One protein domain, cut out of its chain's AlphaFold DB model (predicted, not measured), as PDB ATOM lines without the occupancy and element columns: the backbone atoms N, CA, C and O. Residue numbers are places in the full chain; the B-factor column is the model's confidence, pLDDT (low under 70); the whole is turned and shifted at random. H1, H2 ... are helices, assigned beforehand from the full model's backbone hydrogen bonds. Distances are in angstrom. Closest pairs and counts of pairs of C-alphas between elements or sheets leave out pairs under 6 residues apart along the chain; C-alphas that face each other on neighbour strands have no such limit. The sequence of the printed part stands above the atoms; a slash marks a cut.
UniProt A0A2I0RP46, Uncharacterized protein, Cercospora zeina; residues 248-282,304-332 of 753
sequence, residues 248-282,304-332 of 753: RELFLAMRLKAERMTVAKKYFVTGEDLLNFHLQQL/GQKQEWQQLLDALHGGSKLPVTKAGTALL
ATOM      1  N   ARG A 248      26.203 -32.455  62.763       46.62
ATOM      2  CA  ARG A 248      25.361 -31.371  62.231       46.62
ATOM      3  C   ARG A 248      23.880 -31.636  62.482       46.62
ATOM      4  O   ARG A 248      23.163 -30.719  62.875       46.62
ATOM      5  N   GLU A 249      23.434 -32.868  62.286       54.38
ATOM      6  CA  GLU A 249      22.046 -33.258  62.517       54.38
ATOM      7  C   GLU A 249      21.692 -33.197  63.998       54.38
ATOM      8  O   GLU A 249      20.643 -32.671  64.355       54.38
ATOM      9  N   LEU A 250      22.601 -33.626  64.877       54.94
ATOM     10  CA  LEU A 250      22.443 -33.519  66.325       54.94
ATOM     11  C   LEU A 250      22.382 -32.053  66.769       54.94
ATOM     12  O   LEU A 250      21.557 -31.702  67.605       54.94
ATOM     13  N   PHE A 251      23.205 -31.174  66.192       47.75
ATOM     14  CA  PHE A 251      23.169 -29.739  66.478       47.75
ATOM     15  C   PHE A 251      21.874 -29.080  65.991       47.75
ATOM     16  O   PHE A 251      21.238 -28.350  66.751       47.75
ATOM     17  N   LEU A 252      21.443 -29.367  64.760       54.84
ATOM     18  CA  LEU A 252      20.161 -28.890  64.239       54.84
ATOM     19  C   LEU A 252      18.991 -29.449  65.055       54.84
ATOM     20  O   LEU A 252      18.059 -28.711  65.361       54.84
ATOM     21  N   ALA A 253      19.055 -30.709  65.487       63.00
ATOM     22  CA  ALA A 253      18.059 -31.317  66.358       63.00
ATOM     23  C   ALA A 253      18.028 -30.658  67.744       63.00
ATOM     24  O   ALA A 253      16.940 -30.383  68.246       63.00
ATOM     25  N   MET A 254      19.184 -30.347  68.342       60.50
ATOM     26  CA  MET A 254      19.276 -29.619  69.614       60.50
ATOM     27  C   MET A 254      18.738 -28.192  69.495       60.50
ATOM     28  O   MET A 254      18.008 -27.739  70.373       60.50
ATOM     29  N   ARG A 255      19.047 -27.495  68.398       61.03
ATOM     30  CA  ARG A 255      18.546 -26.145  68.136       61.03
ATOM     31  C   ARG A 255      17.039 -26.138  67.901       61.03
ATOM     32  O   ARG A 255      16.336 -25.375  68.550       61.03
ATOM     33  N   LEU A 256      16.531 -27.030  67.049       68.88
ATOM     34  CA  LEU A 256      15.093 -27.204  66.839       68.88
ATOM     35  C   LEU A 256      14.388 -27.598  68.139       68.88
ATOM     36  O   LEU A 256      13.276 -27.145  68.382       68.88
ATOM     37  N   LYS A 257      15.020 -28.414  68.990       72.06
ATOM     38  CA  LYS A 257      14.504 -28.740  70.324       72.06
ATOM     39  C   LYS A 257      14.428 -27.487  71.204       72.06
ATOM     40  O   LYS A 257      13.374 -27.234  71.773       72.06
ATOM     41  N   ALA A 258      15.482 -26.675  71.263       68.88
ATOM     42  CA  ALA A 258      15.508 -25.437  72.046       68.88
ATOM     43  C   ALA A 258      14.499 -24.388  71.542       68.88
ATOM     44  O   ALA A 258      13.788 -23.777  72.341       68.88
ATOM     45  N   GLU A 259      14.385 -24.213  70.224       72.12
ATOM     46  CA  GLU A 259      13.392 -23.334  69.598       72.12
ATOM     47  C   GLU A 259      11.966 -23.824  69.899       72.12
ATOM     48  O   GLU A 259      11.135 -23.033  70.340       72.12
ATOM     49  N   ARG A 260      11.693 -25.132  69.778       71.50
ATOM     50  CA  ARG A 260      10.395 -25.730  70.149       71.50
ATOM     51  C   ARG A 260      10.067 -25.542  71.621       71.50
ATOM     52  O   ARG A 260       8.948 -25.158  71.923       71.50
ATOM     53  N   MET A 261      11.022 -25.767  72.522       78.75
ATOM     54  CA  MET A 261      10.825 -25.543  73.956       78.75
ATOM     55  C   MET A 261      10.517 -24.072  74.250       78.75
ATOM     56  O   MET A 261       9.646 -23.773  75.057       78.75
ATOM     57  N   THR A 262      11.204 -23.148  73.573       76.75
ATOM     58  CA  THR A 262      10.992 -21.702  73.740       76.75
ATOM     59  C   THR A 262       9.610 -21.285  73.241       76.75
ATOM     60  O   THR A 262       8.908 -20.536  73.915       76.75
ATOM     61  N   VAL A 263       9.196 -21.795  72.079       73.94
ATOM     62  CA  VAL A 263       7.861 -21.562  71.515       73.94
ATOM     63  C   VAL A 263       6.788 -22.188  72.408       73.94
ATOM     64  O   VAL A 263       5.841 -21.501  72.774       73.94
ATOM     65  N   ALA A 264       6.958 -23.439  72.837       81.50
ATOM     66  CA  ALA A 264       6.016 -24.128  73.714       81.50
ATOM     67  C   ALA A 264       5.820 -23.394  75.047       81.50
ATOM     68  O   ALA A 264       4.686 -23.133  75.422       81.50
ATOM     69  N   LYS A 265       6.904 -22.967  75.707       87.06
ATOM     70  CA  LYS A 265       6.836 -22.179  76.953       87.06
ATOM     71  C   LYS A 265       6.182 -20.812  76.775       87.06
ATOM     72  O   LYS A 265       5.641 -20.266  77.727       87.06
ATOM     73  N   LYS A 266       6.266 -20.236  75.573       83.62
ATOM     74  CA  LYS A 266       5.663 -18.938  75.262       83.62
ATOM     75  C   LYS A 266       4.153 -19.034  75.031       83.62
ATOM     76  O   LYS A 266       3.448 -18.102  75.395       83.62
ATOM     77  N   TYR A 267       3.688 -20.098  74.377       80.75
ATOM     78  CA  TYR A 267       2.284 -20.237  73.968       80.75
ATOM     79  C   TYR A 267       1.449 -21.129  74.892       80.75
ATOM     80  O   TYR A 267       0.235 -20.984  74.906       80.75
ATOM     81  N   PHE A 268       2.082 -22.012  75.662       90.25
ATOM     82  CA  PHE A 268       1.421 -22.911  76.602       90.25
ATOM     83  C   PHE A 268       2.073 -22.741  77.970       90.25
ATOM     84  O   PHE A 268       3.122 -23.330  78.243       90.25
ATOM     85  N   VAL A 269       1.499 -21.876  78.803       89.81
ATOM     86  CA  VAL A 269       2.017 -21.605  80.151       89.81
ATOM     87  C   VAL A 269       1.474 -22.644  81.129       89.81
ATOM     88  O   VAL A 269       2.188 -23.070  82.036       89.81
ATOM     89  N   THR A 270       0.237 -23.085  80.910       93.44
ATOM     90  CA  THR A 270      -0.509 -24.006  81.771       93.44
ATOM     91  C   THR A 270      -1.112 -25.161  80.971       93.44
ATOM     92  O   THR A 270      -1.295 -25.063  79.754       93.44
ATOM     93  N   GLY A 271      -1.420 -26.281  81.640       88.75
ATOM     94  CA  GLY A 271      -2.130 -27.399  81.004       88.75
ATOM     95  C   GLY A 271      -3.486 -26.991  80.405       88.75
ATOM     96  O   GLY A 271      -3.917 -27.578  79.415       88.75
ATOM     97  N   GLU A 272      -4.112 -25.939  80.943       93.00
ATOM     98  CA  GLU A 272      -5.350 -25.350  80.421       93.00
ATOM     99  C   GLU A 272      -5.156 -24.729  79.032       93.00
ATOM    100  O   GLU A 272      -5.961 -24.969  78.131       93.00
ATOM    101  N   ASP A 273      -4.055 -24.002  78.817       87.56
ATOM    102  CA  ASP A 273      -3.715 -23.438  77.505       87.56
ATOM    103  C   ASP A 273      -3.563 -24.541  76.448       87.56
ATOM    104  O   ASP A 273      -3.991 -24.394  75.301       87.56
ATOM    105  N   LEU A 274      -2.960 -25.667  76.849       90.38
ATOM    106  CA  LEU A 274      -2.760 -26.819  75.978       90.38
ATOM    107  C   LEU A 274      -4.094 -27.504  75.640       90.38
ATOM    108  O   LEU A 274      -4.345 -27.778  74.467       90.38
ATOM    109  N   LEU A 275      -4.973 -27.715  76.627       91.56
ATOM    110  CA  LEU A 275      -6.328 -28.232  76.398       91.56
ATOM    111  C   LEU A 275      -7.111 -27.338  75.421       91.56
ATOM    112  O   LEU A 275      -7.696 -27.834  74.457       91.56
ATOM    113  N   ASN A 276      -7.100 -26.021  75.645       87.94
ATOM    114  CA  ASN A 276      -7.833 -25.058  74.819       87.94
ATOM    115  C   ASN A 276      -7.378 -25.087  73.356       87.94
ATOM    116  O   ASN A 276      -8.202 -24.998  72.446       87.94
ATOM    117  N   PHE A 277      -6.080 -25.267  73.112       88.88
ATOM    118  CA  PHE A 277      -5.554 -25.439  71.760       88.88
ATOM    119  C   PHE A 277      -6.105 -26.692  71.065       88.88
ATOM    120  O   PHE A 277      -6.475 -26.630  69.893       88.88
ATOM    121  N   HIS A 278      -6.203 -27.814  71.779       88.31
ATOM    122  CA  HIS A 278      -6.772 -29.045  71.225       88.31
ATOM    123  C   HIS A 278      -8.276 -28.934  70.958       88.31
ATOM    124  O   HIS A 278      -8.740 -29.390  69.914       88.31
ATOM    125  N   LEU A 279      -9.024 -28.265  71.839       86.94
ATOM    126  CA  LEU A 279     -10.440 -27.961  71.619       86.94
ATOM    127  C   LEU A 279     -10.650 -27.087  70.374       86.94
ATOM    128  O   LEU A 279     -11.510 -27.385  69.549       86.94
ATOM    129  N   GLN A 280      -9.833 -26.044  70.188       82.69
ATOM    130  CA  GLN A 280      -9.904 -25.183  69.001       82.69
ATOM    131  C   GLN A 280      -9.628 -25.951  67.702       82.69
ATOM    132  O   GLN A 280     -10.313 -25.724  66.707       82.69
ATOM    133  N   GLN A 281      -8.658 -26.870  67.706       83.69
ATOM    134  CA  GLN A 281      -8.361 -27.723  66.548       83.69
ATOM    135  C   GLN A 281      -9.521 -28.665  66.214       83.69
ATOM    136  O   GLN A 281      -9.863 -28.820  65.044       83.69
ATOM    137  N   LEU A 282     -10.150 -29.257  67.234       83.69
ATOM    138  CA  LEU A 282     -11.317 -30.120  67.060       83.69
ATOM    139  C   LEU A 282     -12.491 -29.349  66.428       83.69
ATOM    140  O   LEU A 282     -13.100 -29.828  65.477       83.69
ATOM    141  N   GLY A 304      -7.019 -35.581  88.623       94.12
ATOM    142  CA  GLY A 304      -6.250 -36.557  87.844       94.12
ATOM    143  C   GLY A 304      -6.191 -36.205  86.353       94.12
ATOM    144  O   GLY A 304      -5.121 -36.237  85.754       94.12
ATOM    145  N   GLN A 305      -7.310 -35.775  85.763       92.25
ATOM    146  CA  GLN A 305      -7.366 -35.348  84.358       92.25
ATOM    147  C   GLN A 305      -6.571 -34.057  84.111       92.25
ATOM    148  O   GLN A 305      -5.884 -33.937  83.097       92.25
ATOM    149  N   LYS A 306      -6.617 -33.094  85.042       94.31
ATOM    150  CA  LYS A 306      -5.781 -31.880  84.975       94.31
ATOM    151  C   LYS A 306      -4.292 -32.224  85.060       94.31
ATOM    152  O   LYS A 306      -3.484 -31.629  84.348       94.31
ATOM    153  N   GLN A 307      -3.928 -33.202  85.893       94.50
ATOM    154  CA  GLN A 307      -2.551 -33.673  86.022       94.50
ATOM    155  C   GLN A 307      -2.048 -34.345  84.734       94.50
ATOM    156  O   GLN A 307      -0.911 -34.093  84.342       94.50
ATOM    157  N   GLU A 308      -2.877 -35.126  84.035       93.50
ATOM    158  CA  GLU A 308      -2.531 -35.710  82.726       93.50
ATOM    159  C   GLU A 308      -2.213 -34.620  81.678       93.50
ATOM    160  O   GLU A 308      -1.213 -34.712  80.959       93.50
ATOM    161  N   TRP A 309      -2.993 -33.532  81.641       93.62
ATOM    162  CA  TRP A 309      -2.714 -32.376  80.777       93.62
ATOM    163  C   TRP A 309      -1.429 -31.634  81.166       93.62
ATOM    164  O   TRP A 309      -0.664 -31.222  80.291       93.62
ATOM    165  N   GLN A 310      -1.153 -31.500  82.464       94.12
ATOM    166  CA  GLN A 310       0.088 -30.893  82.943       94.12
ATOM    167  C   GLN A 310       1.315 -31.752  82.596       94.12
ATOM    168  O   GLN A 310       2.325 -31.215  82.151       94.12
ATOM    169  N   GLN A 311       1.221 -33.080  82.691       93.06
ATOM    170  CA  GLN A 311       2.300 -33.989  82.286       93.06
ATOM    171  C   GLN A 311       2.593 -33.907  80.780       93.06
ATOM    172  O   GLN A 311       3.756 -33.930  80.369       93.06
ATOM    173  N   LEU A 312       1.555 -33.765  79.944       91.62
ATOM    174  CA  LEU A 312       1.727 -33.520  78.509       91.62
ATOM    175  C   LEU A 312       2.422 -32.183  78.234       91.62
ATOM    176  O   LEU A 312       3.291 -32.111  77.360       91.62
ATOM    177  N   LEU A 313       2.081 -31.140  78.994       91.56
ATOM    178  CA  LEU A 313       2.747 -29.847  78.901       91.56
ATOM    179  C   LEU A 313       4.218 -29.933  79.317       91.56
ATOM    180  O   LEU A 313       5.083 -29.429  78.600       91.56
ATOM    181  N   ASP A 314       4.519 -30.611  80.421       91.19
ATOM    182  CA  ASP A 314       5.885 -30.782  80.912       91.19
ATOM    183  C   ASP A 314       6.737 -31.557  79.892       91.19
ATOM    184  O   ASP A 314       7.882 -31.188  79.607       91.19
ATOM    185  N   ALA A 315       6.161 -32.576  79.243       87.44
ATOM    186  CA  ALA A 315       6.804 -33.299  78.148       87.44
ATOM    187  C   ALA A 315       7.067 -32.399  76.924       87.44
ATOM    188  O   ALA A 315       8.147 -32.463  76.318       87.44
ATOM    189  N   LEU A 316       6.115 -31.528  76.573       85.69
ATOM    190  CA  LEU A 316       6.258 -30.543  75.498       85.69
ATOM    191  C   LEU A 316       7.353 -29.511  75.828       85.69
ATOM    192  O   LEU A 316       8.219 -29.222  74.997       85.69
ATOM    193  N   HIS A 317       7.377 -29.006  77.063       89.25
ATOM    194  CA  HIS A 317       8.400 -28.091  77.582       89.25
ATOM    195  C   HIS A 317       9.776 -28.742  77.703       89.25
ATOM    196  O   HIS A 317      10.777 -28.036  77.595       89.25
ATOM    197  N   GLY A 318       9.842 -30.066  77.875       84.56
ATOM    198  CA  GLY A 318      11.062 -30.879  77.817       84.56
ATOM    199  C   GLY A 318      11.591 -31.118  76.396       84.56
ATOM    200  O   GLY A 318      12.653 -31.727  76.210       84.56
ATOM    201  N   GLY A 319      10.877 -30.626  75.376       75.94
ATOM    202  CA  GLY A 319      11.242 -30.751  73.968       75.94
ATOM    203  C   GLY A 319      11.007 -32.152  73.406       75.94
ATOM    204  O   GLY A 319      11.696 -32.550  72.461       75.94
ATOM    205  N   SER A 320      10.079 -32.911  73.998       77.50
ATOM    206  CA  SER A 320       9.647 -34.195  73.456       77.50
ATOM    207  C   SER A 320       8.969 -33.994  72.096       77.50
ATOM    208  O   SER A 320       8.139 -33.104  71.924       77.50
ATOM    209  N   LYS A 321       9.362 -34.810  71.105       59.56
ATOM    210  CA  LYS A 321       8.728 -34.864  69.774       59.56
ATOM    211  C   LYS A 321       7.582 -35.871  69.698       59.56
ATOM    212  O   LYS A 321       6.884 -35.872  68.685       59.56
ATOM    213  N   LEU A 322       7.437 -36.746  70.701       59.19
ATOM    214  CA  LEU A 322       6.314 -37.683  70.774       59.19
ATOM    215  C   LEU A 322       5.016 -36.898  70.608       59.19
ATOM    216  O   LEU A 322       4.990 -35.717  70.955       59.19
ATOM    217  N   PRO A 323       3.982 -37.496  70.007       59.44
ATOM    218  CA  PRO A 323       2.926 -36.731  69.388       59.44
ATOM    219  C   PRO A 323       2.033 -36.152  70.480       59.44
ATOM    220  O   PRO A 323       0.978 -36.700  70.754       59.44
ATOM    221  N   VAL A 324       2.429 -35.027  71.079       72.31
ATOM    222  CA  VAL A 324       1.594 -34.220  71.977       72.31
ATOM    223  C   VAL A 324       0.274 -33.917  71.269       72.31
ATOM    224  O   VAL A 324      -0.778 -33.957  71.884       72.31
ATOM    225  N   THR A 325       0.313 -33.794  69.937       77.31
ATOM    226  CA  THR A 325      -0.870 -33.751  69.079       77.31
ATOM    227  C   THR A 325      -1.752 -35.006  69.193       77.31
ATOM    228  O   THR A 325      -2.936 -34.877  69.479       77.31
ATOM    229  N   LYS A 326      -1.218 -36.226  69.016       82.94
ATOM    230  CA  LYS A 326      -2.023 -37.465  69.101       82.94
ATOM    231  C   LYS A 326      -2.426 -37.794  70.539       82.94
ATOM    232  O   LYS A 326      -3.571 -38.141  70.770       82.94
ATOM    233  N   ALA A 327      -1.507 -37.658  71.493       85.88
ATOM    234  CA  ALA A 327      -1.752 -37.923  72.905       85.88
ATOM    235  C   ALA A 327      -2.757 -36.927  73.499       85.88
ATOM    236  O   ALA A 327      -3.666 -37.346  74.198       85.88
ATOM    237  N   GLY A 328      -2.649 -35.637  73.162       86.75
ATOM    238  CA  GLY A 328      -3.632 -34.629  73.556       86.75
ATOM    239  C   GLY A 328      -4.999 -34.851  72.904       86.75
ATOM    240  O   GLY A 328      -6.013 -34.689  73.569       86.75
ATOM    241  N   THR A 329      -5.050 -35.302  71.644       87.50
ATOM    242  CA  THR A 329      -6.325 -35.639  70.977       87.50
ATOM    243  C   THR A 329      -6.979 -36.873  71.604       87.50
ATOM    244  O   THR A 329      -8.140 -36.812  71.981       87.50
ATOM    245  N   ALA A 330      -6.219 -37.949  71.832       87.88
ATOM    246  CA  ALA A 330      -6.721 -39.150  72.503       87.88
ATOM    247  C   ALA A 330      -7.166 -38.863  73.949       87.88
ATOM    248  O   ALA A 330      -8.168 -39.402  74.422       87.88
ATOM    249  N   LEU A 331      -6.436 -37.994  74.658       90.31
ATOM    250  CA  LEU A 331      -6.810 -37.548  75.997       90.31
ATOM    251  C   LEU A 331      -8.124 -36.757  75.966       90.31
ATOM    252  O   LEU A 331      -8.998 -36.998  76.798       90.31
ATOM    253  N   LEU A 332      -8.286 -35.865  74.985       90.94
ATOM    254  CA  LEU A 332      -9.511 -35.098  74.781       90.94
ATOM    255  C   LEU A 332     -10.712 -36.011  74.480       90.94
ATOM    256  O   LEU A 332     -11.740 -35.889  75.144       90.94
TER     257      LEU A 332
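This is residues 248 to 282 and 304 to 332 of the 753 residues of an uncharacterized protein of Cercospora zeina (UniProt A0A2I0RP46). A helical hairpin, H3 and H4 side by side, is crossed at nearly a right angle by H2, and the long helix H1 reaches away from this body as an arm. Residues 248 to 253 of H1 stick out free, and the arm makes much of the length. The printed part has 64 residues with four named helices, in the order H1, H2, H3, H4, and no named strand; the class is all helix. It is compact, with a radius of gyration of the C-alphas of 12.3 A, yet elongated, spanning 39 by 22 by 20 A.

H1 is residues 248 to 267, 28.2 A from first to last C-alpha, beginning with C-alpha 248 at (25.361, -31.371, 62.231). H2 is residues 271 to 282, 16.9 A. H3 is residues 304 to 317, 19.8 A, with C-alpha 304 at (-6.250, -36.557, 87.844). H4 is residues 324 to 332, 11.5 A, ending with C-alpha 332 at (-9.511, -35.098, 74.781).

H3 is the hub, touching the three other helices, and the helix packing is mostly crossed, with 1 of 4 touching pairs at a shallow tilt. H3 and H4 form a helical hairpin, at a shallow tilt of 8 degrees, opposite ways; their closest C-alphas, of Leu 312 and Val 324, are 6.6 A apart. H2 touches H3 with residues 271 to 275 alone, about perpendicular at 89 degrees, the closest C-alphas being those of Gly 271 and Gln 310, 4.6 A apart. H2 touches H4 with residues 275 to 279 alone, about perpendicular at 86 degrees, the closest C-alphas being those of His 278 and Thr 329, 6.6 A apart. H1 touches H3 with residues 261 to 265 alone, at a steep tilt of 44 degrees, opposite ways; the closest C-alphas, of Met 261 and His 317, are 5.1 A apart. H1 and H2 are close but not clearly touching, and H1 and H4 are apart. In H1, H2, H3 and H4 every O i to N i+4 pair is within hydrogen-bond range.

The C-alphas farthest apart, of Arg 248 and Gly 304, are 41.0 A apart. Residues 283 to 303 are not printed, and C-alphas 282 and 304 are 22.3 A apart across the cut. Of the links printed whole, H1 to H2 is tight and H3 to H4 short. The mean pLDDT of the printed part is 80.5, with residues 248 to 256, 258 and 321 to 323 under 70.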